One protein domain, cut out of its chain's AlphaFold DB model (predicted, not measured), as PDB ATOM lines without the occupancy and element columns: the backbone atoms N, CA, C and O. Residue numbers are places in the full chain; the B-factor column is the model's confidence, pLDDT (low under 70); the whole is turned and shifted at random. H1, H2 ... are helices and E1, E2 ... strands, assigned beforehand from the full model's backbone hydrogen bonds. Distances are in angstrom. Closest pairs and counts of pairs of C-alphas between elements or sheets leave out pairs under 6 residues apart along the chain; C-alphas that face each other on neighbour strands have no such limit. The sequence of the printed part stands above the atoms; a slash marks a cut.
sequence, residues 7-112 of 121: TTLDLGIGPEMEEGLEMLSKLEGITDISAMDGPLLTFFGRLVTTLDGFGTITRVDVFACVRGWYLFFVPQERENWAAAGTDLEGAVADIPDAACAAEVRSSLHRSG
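Overview. This is residues 7 to 112 of the 121 residues of an uncharacterized protein of Dehalococcoidia bacterium (UniProt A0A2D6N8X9). A strongly twisted antiparallel sheet curls round one helix, H1, while a helical hairpin, H2 and H3, packs on the sheet toward the opposite end of the domain. The long strand E3 bends sharply, pairing with E1 and E2 over its first part and with E4 over the rest, and E5 and E6 continue the sheet through the middle of the domain. The printed part has 106 residues with three named helices and six named strands, in the order E1 H1 E2 E3 E4 E5 E6 H2 H3; the class is mixed, helices and strands. The sheet is branched at E3. The whole is compact, with a radius of gyration of the C-alphas of 12.7 A, and spans 33 by 30 by 19 A.

Along the chain. E1 is residues 7 to 10, with C-alpha 7 at (67.169, 72.367, 188.999). H1 is residues 18 to 30, 19.3 A long. E2 is residues 33 to 37. E3, residues 40 to 54, is 24.3 A from first to last C-alpha and bends by 121 degrees at residue 44, where the C-alpha is at (72.534, 73.377, 192.171). E4 is residues 57 to 65, 22.2 A, and E5 residues 68 to 75, 22.8 A. E6 is residues 81 to 85, and H2 residues 88 to 93. H3 is residues 98 to 111, 19.8 A, with C-alpha 111 at (72.473, 79.820, 170.634).

Arrangement. E2 to E6 form a meander, each strand the antiparallel neighbour of the one before. E1 lies on one side of E3, with N 9 and O 41 at 2.8 A; E2 and E4 lie on the other side. The hairpin E2 and E3 has N 42 and O 35 at 2.8 A. The hairpin E3 and E4 has N 51 and O 60 at 2.8 A, E4 and E5 has N 63 and O 70 at 2.8 A, and E5 and E6 has N 71 and O 83 at 2.8 A. H1 is on the sheet; its closest C-alphas to E6 are those of Met 23 and Ala 82, 5.5 A. H2 is over E6 at a height over the sheet of 6.5 A, with the C-alphas of Gly 85 and Ala 91 closest, 3.9 A. H3 lies over E3 and E4 at a height of 9.2 A, its closest C-alphas to E3 being Ser 107 and Leu 51, 7.1 A. H2 and H3, a helical hairpin, touch at a shallow tilt of 17 degrees, opposite ways, with the C-alphas of Val 92 and Ala 101 closest, 5.6 A; H3 does so with residues 101 to 105 alone. H1 is apart from H2 and H3. Every O i to N i+4 pair is within hydrogen-bond range in H2 and H3, and 8 of 9 are in H1.

Size, cuts and confidence. The two C-alphas farthest apart are those of Glu 16 and Arg 110, 36.1 A. The printed part has no cut. The link from E1 to H1 is short, the other links are tight, and there is no long link. The mean pLDDT of the printed part is 90.3, and residue 15 is the one residue under 70.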
ATOM      1  N   THR A   7      67.896  72.961 190.119       92.88
ATOM      2  CA  THR A   7      67.169  72.367 188.999       92.88
ATOM      3  C   THR A   7      66.913  70.894 189.278       92.88
ATOM      4  O   THR A   7      67.788  70.199 189.794       92.88
ATOM      5  N   THR A   8      65.719  70.417 188.919       93.56
ATOM      6  CA  THR A   8      65.376  68.992 188.928       93.56
ATOM      7  C   THR A   8      65.440  68.442 187.507       93.56
ATOM      8  O   THR A   8      64.807  68.979 186.598       93.56
ATOM      9  N   LEU A   9      66.201  67.368 187.333       91.75
ATOM     10  CA  LEU A   9      66.418  66.652 186.088       91.75
ATOM     11  C   LEU A   9      65.945  65.208 186.242       91.75
ATOM     12  O   LEU A   9      66.280  64.550 187.222       91.75
ATOM     13  N   ASP A  10      65.196  64.710 185.265       91.88
ATOM     14  CA  ASP A  10      64.892  63.285 185.153       91.88
ATOM     15  C   ASP A  10      65.996  62.600 184.347       91.88
ATOM     16  O   ASP A  10      66.170  62.881 183.162       91.88
ATOM     17  N   LEU A  11      66.750  61.710 184.992       86.75
ATOM     18  CA  LEU A  11      67.807  60.936 184.346       86.75
ATOM     19  C   LEU A  11      67.229  59.902 183.369       86.75
ATOM     20  O   LEU A  11      67.969  59.365 182.552       86.75
ATOM     21  N   GLY A  12      65.928  59.595 183.436       83.62
ATOM     22  CA  GLY A  12      65.253  58.562 182.639       83.62
ATOM     23  C   GLY A  12      65.688  57.125 182.949       83.62
ATOM     24  O   GLY A  12      65.054  56.177 182.489       83.62
ATOM     25  N   ILE A  13      66.733  56.959 183.761       79.06
ATOM     26  CA  ILE A  13      67.239  55.697 184.289       79.06
ATOM     27  C   ILE A  13      67.483  55.834 185.793       79.06
ATOM     28  O   ILE A  13      67.723  56.929 186.306       79.06
ATOM     29  N   GLY A  14      67.385  54.715 186.510       75.88
ATOM     30  CA  GLY A  14      67.637  54.693 187.948       75.88
ATOM     31  C   GLY A  14      69.124  54.901 188.275       75.88
ATOM     32  O   GLY A  14      69.980  54.470 187.499       75.88
ATOM     33  N   PRO A  15      69.456  55.495 189.437       69.25
ATOM     34  CA  PRO A  15      70.837  55.651 189.905       69.25
ATOM     35  C   PRO A  15      71.581  54.334 190.100       69.25
ATOM     36  O   PRO A  15      72.792  54.341 190.245       69.25
ATOM     37  N   GLU A  16      70.876  53.209 190.175       77.00
ATOM     38  CA  GLU A  16      71.494  51.890 190.319       77.00
ATOM     39  C   GLU A  16      72.095  51.336 189.016       77.00
ATOM     40  O   GLU A  16      72.797  50.327 189.063       77.00
ATOM     41  N   MET A  17      71.827  51.971 187.869       83.56
ATOM     42  CA  MET A  17      72.398  51.586 186.576       83.56
ATOM     43  C   MET A  17      73.768  52.232 186.349       83.56
ATOM     44  O   MET A  17      74.037  53.321 186.855       83.56
ATOM     45  N   GLU A  18      74.625  51.574 185.563       86.25
ATOM     46  CA  GLU A  18      75.999  52.021 185.286       86.25
ATOM     47  C   GLU A  18      76.028  53.442 184.696       86.25
ATOM     48  O   GLU A  18      76.693  54.315 185.258       86.25
ATOM     49  N   GLU A  19      75.223  53.721 183.665       85.62
ATOM     50  CA  GLU A  19      75.058  55.078 183.124       85.62
ATOM     51  C   GLU A  19      74.548  56.086 184.170       85.62
ATOM     52  O   GLU A  19      74.978  57.241 184.187       85.62
ATOM     53  N   GLY A  20      73.656  55.665 185.072       86.69
ATOM     54  CA  GLY A  20      73.111  56.517 186.133       86.69
ATOM     55  C   GLY A  20      74.199  56.964 187.109       86.69
ATOM     56  O   GLY A  20      74.323  58.152 187.409       86.69
ATOM     57  N   LEU A  21      75.032  56.019 187.551       89.31
ATOM     58  CA  LEU A  21      76.201  56.275 188.397       89.31
ATOM     59  C   LEU A  21      77.229  57.173 187.709       89.31
ATOM     60  O   LEU A  21      77.793  58.060 188.352       89.31
ATOM     61  N   GLU A  22      77.474  56.967 186.415       90.88
ATOM     62  CA  GLU A  22      78.415  57.792 185.660       90.88
ATOM     63  C   GLU A  22      77.936  59.248 185.566       90.88
ATOM     64  O   GLU A  22      78.707  60.175 185.833       90.88
ATOM     65  N   MET A  23      76.649  59.457 185.270       91.88
ATOM     66  CA  MET A  23      76.027  60.782 185.247       91.88
ATOM     67  C   MET A  23      76.126  61.494 186.601       91.88
ATOM     68  O   MET A  23      76.507  62.665 186.658       91.88
ATOM     69  N   LEU A  24      75.844  60.783 187.697       91.56
ATOM     70  CA  LEU A  24      75.954  61.327 189.055       91.56
ATOM     71  C   LEU A  24      77.394  61.713 189.399       91.56
ATOM     72  O   LEU A  24      77.631  62.836 189.833       91.56
ATOM     73  N   SER A  25      78.353  60.825 189.132       92.50
ATOM     74  CA  SER A  25      79.779  61.055 189.392       92.50
ATOM     75  C   SER A  25      80.299  62.314 188.686       92.50
ATOM     76  O   SER A  25      80.988  63.145 189.284       92.50
ATOM     77  N   LYS A  26      79.911  62.508 187.417       93.00
ATOM     78  CA  LYS A  26      80.229  63.722 186.651       93.00
ATOM     79  C   LYS A  26      79.641  64.973 187.305       93.00
ATOM     80  O   LYS A  26      80.326  65.991 187.414       93.00
ATOM     81  N   LEU A  27      78.390  64.895 187.752       91.94
ATOM     82  CA  LEU A  27      77.665  66.022 188.324       91.94
ATOM     83  C   LEU A  27      78.213  66.427 189.705       91.94
ATOM     84  O   LEU A  27      78.446  67.614 189.928       91.94
ATOM     85  N   GLU A  28      78.542  65.464 190.574       91.88
ATOM     86  CA  GLU A  28      79.221  65.700 191.864       91.88
ATOM     87  C   GLU A  28      80.588  66.394 191.702       91.88
ATOM     88  O   GLU A  28      81.053  67.114 192.589       91.88
ATOM     89  N   GLY A  29      81.242  66.222 190.548       91.75
ATOM     90  CA  GLY A  29      82.492  66.908 190.226       91.75
ATOM     91  C   GLY A  29      82.345  68.420 190.006       91.75
ATOM     92  O   GLY A  29      83.297  69.172 190.244       91.75
ATOM     93  N   ILE A  30      81.166  68.880 189.576       92.75
ATOM     94  CA  ILE A  30      80.926  70.265 189.130       92.75
ATOM     95  C   ILE A  30      79.848  71.004 189.933       92.75
ATOM     96  O   ILE A  30      79.710  72.223 189.786       92.75
ATOM     97  N   THR A  31      79.083  70.313 190.776       93.12
ATOM     98  CA  THR A  31      78.070  70.925 191.640       93.12
ATOM     99  C   THR A  31      77.643  70.020 192.792       93.12
ATOM    100  O   THR A  31      77.961  68.836 192.824       93.12
ATOM    101  N   ASP A  32      76.890  70.591 193.728       91.88
ATOM    102  CA  ASP A  32      76.265  69.869 194.827       91.88
ATOM    103  C   ASP A  32      74.897  69.303 194.404       91.88
ATOM    104  O   ASP A  32      74.086  69.960 193.736       91.88
ATOM    105  N   ILE A  33      74.621  68.073 194.835       91.44
ATOM    106  CA  ILE A  33      73.318  67.423 194.690       91.44
ATOM    107  C   ILE A  33      72.493  67.737 195.938       91.44
ATOM    108  O   ILE A  33      72.899  67.444 197.060       91.44
ATOM    109  N   SER A  34      71.316  68.331 195.751       92.00
ATOM    110  CA  SER A  34      70.412  68.682 196.848       92.00
ATOM    111  C   SER A  34      69.508  67.524 197.259       92.00
ATOM    112  O   SER A  34      69.192  67.397 198.440       92.00
ATOM    113  N   ALA A  35      69.018  66.740 196.299       91.19
ATOM    114  CA  ALA A  35      68.096  65.638 196.556       91.19
ATOM    115  C   ALA A  35      68.091  64.640 195.398       91.19
ATOM    116  O   ALA A  35      68.370  65.001 194.255       91.19
ATOM    117  N   MET A  36      67.708  63.401 195.699       89.56
ATOM    118  CA  MET A  36      67.493  62.358 194.706       89.56
ATOM    119  C   MET A  36      66.278  61.512 195.085       89.56
ATOM    120  O   MET A  36      66.167  61.080 196.232       89.56
ATOM    121  N   ASP A  37      65.383  61.290 194.125       88.81
ATOM    122  CA  ASP A  37      64.177  60.471 194.267       88.81
ATOM    123  C   ASP A  37      64.004  59.596 193.015       88.81
ATOM    124  O   ASP A  37      63.499  60.031 191.979       88.81
ATOM    125  N   GLY A  38      64.508  58.359 193.079       87.00
ATOM    126  CA  GLY A  38      64.558  57.469 191.916       87.00
ATOM    127  C   GLY A  38      65.357  58.095 190.759       87.00
ATOM    128  O   GLY A  38      66.499  58.492 190.985       87.00
ATOM    129  N   PRO A  39      64.799  58.198 189.535       88.00
ATOM    130  CA  PRO A  39      65.479  58.818 188.393       88.00
ATOM    131  C   PRO A  39      65.527  60.354 188.476       88.00
ATOM    132  O   PRO A  39      66.205  60.984 187.666       88.00
ATOM    133  N   LEU A  40      64.822  60.974 189.428       91.00
ATOM    134  CA  LEU A  40      64.792  62.424 189.585       91.00
ATOM    135  C   LEU A  40      65.969  62.892 190.438       91.00
ATOM    136  O   LEU A  40      66.088  62.554 191.617       91.00
ATOM    137  N   LEU A  41      66.808  63.735 189.852       91.81
ATOM    138  CA  LEU A  41      67.978  64.335 190.470       91.81
ATOM    139  C   LEU A  41      67.770  65.840 190.624       91.81
ATOM    140  O   LEU A  41      67.503  66.531 189.648       91.81
ATOM    141  N   THR A  42      67.925  66.371 191.834       92.69
ATOM    142  CA  THR A  42      67.895  67.818 192.088       92.69
ATOM    143  C   THR A  42      69.277  68.303 192.489       92.69
ATOM    144  O   THR A  42      69.846  67.808 193.460       92.69
ATOM    145  N   PHE A  43      69.806  69.296 191.781       93.88
ATOM    146  CA  PHE A  43      71.158  69.813 191.988       93.88
ATOM    147  C   PHE A  43      71.228  71.329 191.830       93.88
ATOM    148  O   PHE A  43      70.328  71.943 191.258       93.88
ATOM    149  N   PHE A  44      72.307  71.940 192.323       93.38
ATOM    150  CA  PHE A  44      72.534  73.377 192.171       93.38
ATOM    151  C   PHE A  44      73.014  73.693 190.755       93.38
ATOM    152  O   PHE A  44      74.132  73.369 190.347       93.38
ATOM    153  N   GLY A  45      72.156  74.313 189.967       92.25
ATOM    154  CA  GLY A  45      72.433  74.586 188.574       92.25
ATOM    155  C   GLY A  45      71.221  75.158 187.874       92.25
ATOM    156  O   GLY A  45      70.083  75.021 188.320       92.25
ATOM    157  N   ARG A  46      71.494  75.801 186.747       92.88
ATOM    158  CA  ARG A  46      70.500  76.489 185.938       92.88
ATOM    159  C   ARG A  46      70.517  75.942 184.526       92.88
ATOM    160  O   ARG A  46      71.573  75.923 183.898       92.88
ATOM    161  N   LEU A  47      69.347  75.587 183.999       93.38
ATOM    162  CA  LEU A  47      69.188  75.328 182.568       93.38
ATOM    163  C   LEU A  47      69.460  76.622 181.789       93.38
ATOM    164  O   LEU A  47      68.785  77.637 181.979       93.38
ATOM    165  N   VAL A  48      70.469  76.589 180.924       93.12
ATOM    166  CA  VAL A  48      70.898  77.729 180.105       93.12
ATOM    167  C   VAL A  48      70.217  77.692 178.749       93.12
ATOM    168  O   VAL A  48      69.671  78.697 178.301       93.12
ATOM    169  N   THR A  49      70.247  76.533 178.097       93.50
ATOM    170  CA  THR A  49      69.592  76.303 176.812       93.50
ATOM    171  C   THR A  49      69.254  74.828 176.675       93.50
ATOM    172  O   THR A  49      69.928  73.968 177.240       93.50
ATOM    173  N   THR A  50      68.252  74.554 175.856       94.00
ATOM    174  CA  THR A  50      68.008  73.229 175.298       94.00
ATOM    175  C   THR A  50      68.369  73.282 173.822       94.00
ATOM    176  O   THR A  50      68.145  74.297 173.158       94.00
ATOM    177  N   LEU A  51      69.004  72.227 173.334       92.12
ATOM    178  CA  LEU A  51      69.345  72.045 171.938       92.12
ATOM    179  C   LEU A  51      68.606  70.806 171.425       92.12
ATOM    180  O   LEU A  51      68.600  69.778 172.097       92.12
ATOM    181  N   ASP A  52      68.045  70.866 170.223       89.31
ATOM    182  CA  ASP A  52      67.242  69.777 169.659       89.31
ATOM    183  C   ASP A  52      67.734  69.383 168.260       89.31
ATOM    184  O   ASP A  52      68.238  70.221 167.506       89.31
ATOM    185  N   GLY A  53      67.518  68.116 167.893       78.44
ATOM    186  CA  GLY A  53      67.632  67.643 166.508       78.44
ATOM    187  C   GLY A  53      69.047  67.315 166.022       78.44
ATOM    188  O   GLY A  53      69.459  67.816 164.977       78.44
ATOM    189  N   PHE A  54      69.764  66.431 166.723       81.81
ATOM    190  CA  PHE A  54      71.129  66.012 166.367       81.81
ATOM    191  C   PHE A  54      71.204  64.521 166.039       81.81
ATOM    192  O   PHE A  54      71.503  63.700 166.903       81.81
ATOM    193  N   GLY A  55      70.950  64.139 164.786       81.19
ATOM    194  CA  GLY A  55      71.014  62.730 164.381       81.19
ATOM    195  C   GLY A  55      70.089  61.848 165.231       81.19
ATOM    196  O   GLY A  55      68.873  61.969 165.132       81.19
ATOM    197  N   THR A  56      70.667  60.974 166.062       85.81
ATOM    198  CA  THR A  56      69.944  60.089 166.999       85.81
ATOM    199  C   THR A  56      69.670  60.723 168.367       85.81
ATOM    200  O   THR A  56      69.001  60.110 169.199       85.81
ATOM    201  N   ILE A  57      70.178  61.928 168.628       90.44
ATOM    202  CA  ILE A  57      69.946  62.690 169.853       90.44
ATOM    203  C   ILE A  57      68.740  63.602 169.652       90.44
ATOM    204  O   ILE A  57      68.750  64.524 168.831       90.44
ATOM    205  N   THR A  58      67.696  63.338 170.433       90.75
ATOM    206  CA  THR A  58      66.450  64.106 170.396       90.75
ATOM    207  C   THR A  58      66.663  65.484 171.001       90.75
ATOM    208  O   THR A  58      66.269  66.483 170.403       90.75
ATOM    209  N   ARG A  59      67.302  65.515 172.177       92.44
ATOM    210  CA  ARG A  59      67.448  66.702 173.016       92.44
ATOM    211  C   ARG A  59      68.780  66.687 173.759       92.44
ATOM    212  O   ARG A  59      69.224  65.631 174.207       92.44
ATOM    213  N   VAL A  60      69.375  67.863 173.919       94.56
ATOM    214  CA  VAL A  60      70.516  68.121 174.800       94.56
ATOM    215  C   VAL A  60      70.177  69.295 175.702       94.56
ATOM    216  O   VAL A  60      69.995  70.414 175.222       94.56
ATOM    217  N   ASP A  61      70.104  69.059 177.005       94.88
ATOM    218  CA  ASP A  61      69.918  70.125 177.984       94.88
ATOM    219  C   ASP A  61      71.269  70.576 178.528       94.88
ATOM    220  O   ASP A  61      72.089  69.762 178.955       94.88
ATOM    221  N   VAL A  62      71.504  71.885 178.502       95.25
ATOM    222  CA  VAL A  62      72.784  72.489 178.871       95.25
ATOM    223  C   VAL A  62      72.596  73.281 180.150       95.25
ATOM    224  O   VAL A  62      71.887  74.291 180.168       95.25
ATOM    225  N   PHE A  63      73.261  72.851 181.215       94.75
ATOM    226  CA  PHE A  63      73.173  73.468 182.530       94.75
ATOM    227  C   PHE A  63      74.479  74.173 182.892       94.75
ATOM    228  O   PHE A  63      75.568  73.616 182.744       94.75
ATOM    229  N   ALA A  64      74.354  75.392 183.416       93.69
ATOM    230  CA  ALA A  64      75.427  76.056 184.138       93.69
ATOM    231  C   ALA A  64      75.356  75.633 185.606       93.69
ATOM    232  O   ALA A  64      74.349  75.854 186.285       93.69
ATOM    233  N   CYS A  65      76.434  75.030 186.082       93.38
ATOM    234  CA  CYS A  65      76.607  74.536 187.438       93.38
ATOM    235  C   CYS A  65      77.561  75.446 188.223       93.38
ATOM    236  O   CYS A  65      78.247  76.295 187.654       93.38
ATOM    237  N   VAL A  66      77.636  75.257 189.542       90.25
ATOM    238  CA  VAL A  66      78.449  76.110 190.430       90.25
ATOM    239  C   VAL A  66      79.930  76.120 190.029       90.25
ATOM    240  O   VAL A  66      80.591  77.154 190.127       90.25
ATOM    241  N   ARG A  67      80.462  74.976 189.580       93.50
ATOM    242  CA  ARG A  67      81.889  74.782 189.275       93.50
ATOM    243  C   ARG A  67      82.141  74.306 187.843       93.50
ATOM    244  O   ARG A  67      83.252  73.872 187.545       93.50
ATOM    245  N   GLY A  68      81.135  74.351 186.972       94.44
ATOM    246  CA  GLY A  68      81.278  73.832 185.620       94.44
ATOM    247  C   GLY A  68      79.993  73.819 184.810       94.44
ATOM    248  O   GLY A  68      79.060  74.577 185.068       94.44
ATOM    249  N   TRP A  69      79.967  72.941 183.818       95.50
ATOM    250  CA  TRP A  69      78.881  72.780 182.866       95.50
ATOM    251  C   TRP A  69      78.498  71.317 182.759       95.50
ATOM    252  O   TRP A  69      79.369  70.447 182.700       95.50
ATOM    253  N   TYR A  70      77.194  71.073 182.711       95.88
ATOM    254  CA  TYR A  70      76.613  69.748 182.559       95.88
ATOM    255  C   TYR A  70      75.778  69.711 181.282       95.88
ATOM    256  O   TYR A  70      74.910  70.564 181.088       95.88
ATOM    257  N   LEU A  71      76.043  68.748 180.407       95.81
ATOM    258  CA  LEU A  71      75.276  68.512 179.192       95.81
ATOM    259  C   LEU A  71      74.579  67.165 179.330       95.81
ATOM    260  O   LEU A  71      75.240  66.132 179.388       95.81
ATOM    261  N   PHE A  72      73.253  67.183 179.376       95.50
ATOM    262  CA  PHE A  72      72.431  65.985 179.475       95.50
ATOM    263  C   PHE A  72      71.861  65.617 178.109       95.50
ATOM    264  O   PHE A  72      71.187  66.435 177.484       95.50
ATOM    265  N   PHE A  73      72.112  64.394 177.657       94.25
ATOM    266  CA  PHE A  73      71.753  63.915 176.329       94.25
ATOM    267  C   PHE A  73      70.604  62.915 176.402       94.25
ATOM    268  O   PHE A  73      70.682  61.913 177.110       94.25
ATOM    269  N   VAL A  74      69.570  63.164 175.595       92.81
ATOM    270  CA  VAL A  74      68.381  62.313 175.468       92.81
ATOM    271  C   VAL A  74      68.316  61.734 174.048       92.81
ATOM    272  O   VAL A  74      67.741  62.355 173.141       92.81
ATOM    273  N   PRO A  75      68.950  60.576 173.799       91.25
ATOM    274  CA  PRO A  75      68.864  59.884 172.518       91.25
ATOM    275  C   PRO A  75      67.498  59.223 172.279       91.25
ATOM    276  O   PRO A  75      66.716  59.015 173.198       91.25
ATOM    277  N   GLN A  76      67.187  58.916 171.017       87.50
ATOM    278  CA  GLN A  76      65.920  58.281 170.627       87.50
ATOM    279  C   GLN A  76      65.845  56.795 170.999       87.50
ATOM    280  O   GLN A  76      64.776  56.298 171.339       87.50
ATOM    281  N   GLU A  77      66.965  56.079 170.883       82.62
ATOM    282  CA  GLU A  77      67.011  54.607 170.942       82.62
ATOM    283  C   GLU A  77      67.997  54.072 171.996       82.62
ATOM    284  O   GLU A  77      68.265  52.873 172.042       82.62
ATOM    285  N   ARG A  78      68.584  54.953 172.813       81.56
ATOM    286  CA  ARG A  78      69.593  54.605 173.822       81.56
ATOM    287  C   ARG A  78      69.231  55.170 175.188       81.56
ATOM    288  O   ARG A  78      68.325  55.988 175.305       81.56
ATOM    289  N   GLU A  79      69.959  54.716 176.196       87.38
ATOM    290  CA  GLU A  79      69.916  55.278 177.540       87.38
ATOM    291  C   GLU A  79      70.444  56.717 177.539       87.38
ATOM    292  O   GLU A  79      71.275  57.102 176.706       87.38
ATOM    293  N   ASN A  80      69.912  57.523 178.455       91.94
ATOM    294  CA  ASN A  80      70.381  58.884 178.645       91.94
ATOM    295  C   ASN A  80      71.791  58.853 179.224       91.94
ATOM    296  O   ASN A  80      72.126  58.002 180.045       91.94
ATOM    297  N   TRP A  81      72.602  59.814 178.812       92.88
ATOM    298  CA  TRP A  81      73.972  59.958 179.280       92.88
ATOM    299  C   TRP A  81      74.303  61.440 179.407       92.88
ATOM    300  O   TRP A  81      73.551  62.307 178.946       92.88
ATOM    301  N   ALA A  82      75.425  61.749 180.045       94.62
ATOM    302  CA  ALA A  82      75.838  63.128 180.232       94.62
ATOM    303  C   ALA A  82      77.329  63.327 180.017       94.62
ATOM    304  O   ALA A  82      78.134  62.422 180.231       94.62
ATOM    305  N   ALA A  83      77.671  64.553 179.644       95.44
ATOM    306  CA  ALA A  83      79.035  65.044 179.613       95.44
ATOM    307  C   ALA A  83      79.186  66.224 180.575       95.44
ATOM    308  O   ALA A  83      78.247  67.002 180.776       95.44
ATOM    309  N   ALA A  84      80.362  66.365 181.182       96.00
ATOM    310  CA  ALA A  84      80.621  67.418 182.158       96.00
ATOM    311  C   ALA A  84      82.040  67.971 182.052       96.00
ATOM    312  O   ALA A  84      82.980  67.267 181.698       96.00
ATOM    313  N   GLY A  85      82.204  69.240 182.413       95.50
ATOM    314  CA  GLY A  85      83.509  69.891 182.440       95.50
ATOM    315  C   GLY A  85      83.512  71.146 183.298       95.50
ATOM    316  O   GLY A  85      82.463  71.692 183.629       95.50
ATOM    317  N   THR A  86      84.701  71.622 183.664       93.44
ATOM    318  CA  THR A  86      84.881  72.876 184.426       93.44
ATOM    319  C   THR A  86      84.488  74.123 183.634       93.44
ATOM    320  O   THR A  86      84.237  75.183 184.199       93.44
ATOM    321  N   ASP A  87      84.415  73.987 182.319       92.38
ATOM    322  CA  ASP A  87      84.004  74.985 181.348       92.38
ATOM    323  C   ASP A  87      83.256  74.266 180.212       92.38
ATOM    324  O   ASP A  87      83.286  73.036 180.110       92.38
ATOM    325  N   LEU A  88      82.543  75.028 179.382       90.19
ATOM    326  CA  LEU A  88      81.672  74.449 178.362       90.19
ATOM    327  C   LEU A  88      82.463  73.662 177.306       90.19
ATOM    328  O   LEU A  88      81.975  72.656 176.805       90.19
ATOM    329  N   GLU A  89      83.691  74.077 177.005       91.50
ATOM    330  CA  GLU A  89      84.552  73.400 176.032       91.50
ATOM    331  C   GLU A  89      85.088  72.085 176.597       91.50
ATOM    332  O   GLU A  89      85.114  71.082 175.887       91.50
ATOM    333  N   GLY A  90      85.440  72.055 177.886       93.62
ATOM    334  CA  GLY A  90      85.752  70.824 178.609       93.62
ATOM    335  C   GLY A  90      84.579  69.844 178.613       93.62
ATOM    336  O   GLY A  90      84.773  68.655 178.378       93.62
ATOM    337  N   ALA A  91      83.355  70.343 178.795       94.69
ATOM    338  CA  ALA A  91      82.159  69.509 178.774       94.69
ATOM    339  C   ALA A  91      81.835  68.986 177.359       94.69
ATOM    340  O   ALA A  91      81.402  67.850 177.202       94.69
ATOM    341  N   VAL A  92      82.111  69.771 176.311       93.75
ATOM    342  CA  VAL A  92      82.035  69.313 174.913       93.75
ATOM    343  C   VAL A  92      83.139  68.298 174.590       93.75
ATOM    344  O   VAL A  92      82.900  67.361 173.834       93.75
ATOM    345  N   ALA A  93      84.340  68.450 175.150       93.81
ATOM    346  CA  ALA A  93      85.459  67.529 174.937       93.81
ATOM    347  C   ALA A  93      85.259  66.155 175.601       93.81
ATOM    348  O   ALA A  93      85.872  65.180 175.171       93.81
ATOM    349  N   ASP A  94      84.406  66.078 176.623       94.94
ATOM    350  CA  ASP A  94      84.010  64.841 177.307       94.94
ATOM    351  C   ASP A  94      82.962  64.028 176.511       94.94
ATOM    352  O   ASP A  94      82.697  62.869 176.826       94.94
ATOM    353  N   ILE A  95      82.395  64.592 175.434       93.25
ATOM    354  CA  ILE A  95      81.478  63.877 174.538       93.25
ATOM    355  C   ILE A  95      82.249  62.778 173.779       93.25
ATOM    356  O   ILE A  95      83.202  63.085 173.058       93.25
ATOM    357  N   PRO A  96      81.824  61.501 173.855       88.88
ATOM    358  CA  PRO A  96      82.576  60.386 173.274       88.88
ATOM    359  C   PRO A  96      82.589  60.383 171.739       88.88
ATOM    360  O   PRO A  96      83.540  59.903 171.124       88.88
ATOM    361  N   ASP A  97      81.536  60.905 171.106       89.19
ATOM    362  CA  ASP A  97      81.423  60.971 169.650       89.19
ATOM    363  C   ASP A  97      81.853  62.347 169.121       89.19
ATOM    364  O   ASP A  97      81.228  63.371 169.396       89.19
ATOM    365  N   ALA A  98      82.916  62.373 168.316       90.00
ATOM    366  CA  ALA A  98      83.490  63.620 167.813       90.00
ATOM    367  C   ALA A  98      82.550  64.393 166.866       90.00
ATOM    368  O   ALA A  98      82.627  65.621 166.801       90.00
ATOM    369  N   ALA A  99      81.671  63.703 166.129       89.94
ATOM    370  CA  ALA A  99      80.710  64.359 165.244       89.94
ATOM    371  C   ALA A  99      79.602  65.042 166.059       89.94
ATOM    372  O   ALA A  99      79.288  66.207 165.816       89.94
ATOM    373  N   CYS A 100      79.090  64.359 167.083       89.88
ATOM    374  CA  CYS A 100      78.176  64.904 168.078       89.88
ATOM    375  C   CYS A 100      78.794  66.111 168.790       89.88
ATOM    376  O   CYS A 100      78.172  67.170 168.857       89.88
ATOM    377  N   ALA A 101      80.045  66.000 169.244       92.06
ATOM    378  CA  ALA A 101      80.747  67.099 169.897       92.06
ATOM    379  C   ALA A 101      80.830  68.345 168.998       92.06
ATOM    380  O   ALA A 101      80.554  69.460 169.444       92.06
ATOM    381  N   ALA A 102      81.155  68.166 167.714       91.00
ATOM    382  CA  ALA A 102      81.227  69.262 166.749       91.00
ATOM    383  C   ALA A 102      79.859  69.927 166.497       91.00
ATOM    384  O   ALA A 102      79.774  71.159 166.418       91.00
ATOM    385  N   GLU A 103      78.791  69.135 166.399       91.12
ATOM    386  CA  GLU A 103      77.414  69.613 166.223       91.12
ATOM    387  C   GLU A 103      76.916  70.387 167.451       91.12
ATOM    388  O   GLU A 103      76.414  71.508 167.320       91.12
ATOM    389  N   VAL A 104      77.111  69.833 168.652       91.62
ATOM    390  CA  VAL A 104      76.756  70.477 169.925       91.62
ATOM    391  C   VAL A 104      77.486  71.807 170.058       91.62
ATOM    392  O   VAL A 104      76.847  72.830 170.296       91.62
ATOM    393  N   ARG A 105      78.800  71.828 169.812       91.81
ATOM    394  CA  ARG A 105      79.607  73.057 169.838       91.81
ATOM    395  C   ARG A 105      79.066  74.106 168.875       91.81
ATOM    396  O   ARG A 105      78.836  75.251 169.260       91.81
ATOM    397  N   SER A 106      78.793  73.711 167.633       90.31
ATOM    398  CA  SER A 106      78.243  74.605 166.607       90.31
ATOM    399  C   SER A 106      76.875  75.167 167.008       90.31
ATOM    400  O   SER A 106      76.586  76.345 166.788       90.31
ATOM    401  N   SER A 107      76.023  74.356 167.634       90.69
ATOM    402  CA  SER A 107      74.723  74.800 168.138       90.69
ATOM    403  C   SER A 107      74.825  75.697 169.371       90.69
ATOM    404  O   SER A 107      74.078  76.669 169.457       90.69
ATOM    405  N   LEU A 108      75.784  75.464 170.268       88.94
ATOM    406  CA  LEU A 108      76.068  76.348 171.403       88.94
ATOM    407  C   LEU A 108      76.541  77.735 170.946       88.94
ATOM    408  O   LEU A 108      76.080  78.745 171.481       88.94
ATOM    409  N   HIS A 109      77.389  77.792 169.913       88.19
ATOM    410  CA  HIS A 109      77.764  79.048 169.257       88.19
ATOM    411  C   HIS A 109      76.551  79.757 168.641       88.19
ATOM    412  O   HIS A 109      76.383  80.960 168.827       88.19
ATOM    413  N   ARG A 110      75.670  79.025 167.942       85.75
ATOM    414  CA  ARG A 110      74.450  79.602 167.342       85.75
ATOM    415  C   ARG A 110      73.443  80.098 168.377       85.75
ATOM    416  O   ARG A 110      72.776  81.095 168.125       85.75
ATOM    417  N   SER A 111      73.336  79.418 169.516       83.06
ATOM    418  CA  SER A 111      72.473  79.820 170.634       83.06
ATOM    419  C   SER A 111      72.996  81.083 171.345       83.06
ATOM    420  O   SER A 111      72.262  81.743 172.073       83.06
ATOM    421  N   GLY A 112      74.261  81.462 171.112       79.94
ATOM    422  CA  GLY A 112      74.903  82.605 171.770       79.94
ATOM    423  C   GLY A 112      75.328  82.317 173.212       79.94
ATOM    424  O   GLY A 112      75.688  83.242 173.936       79.94
TER     425      GLY A 112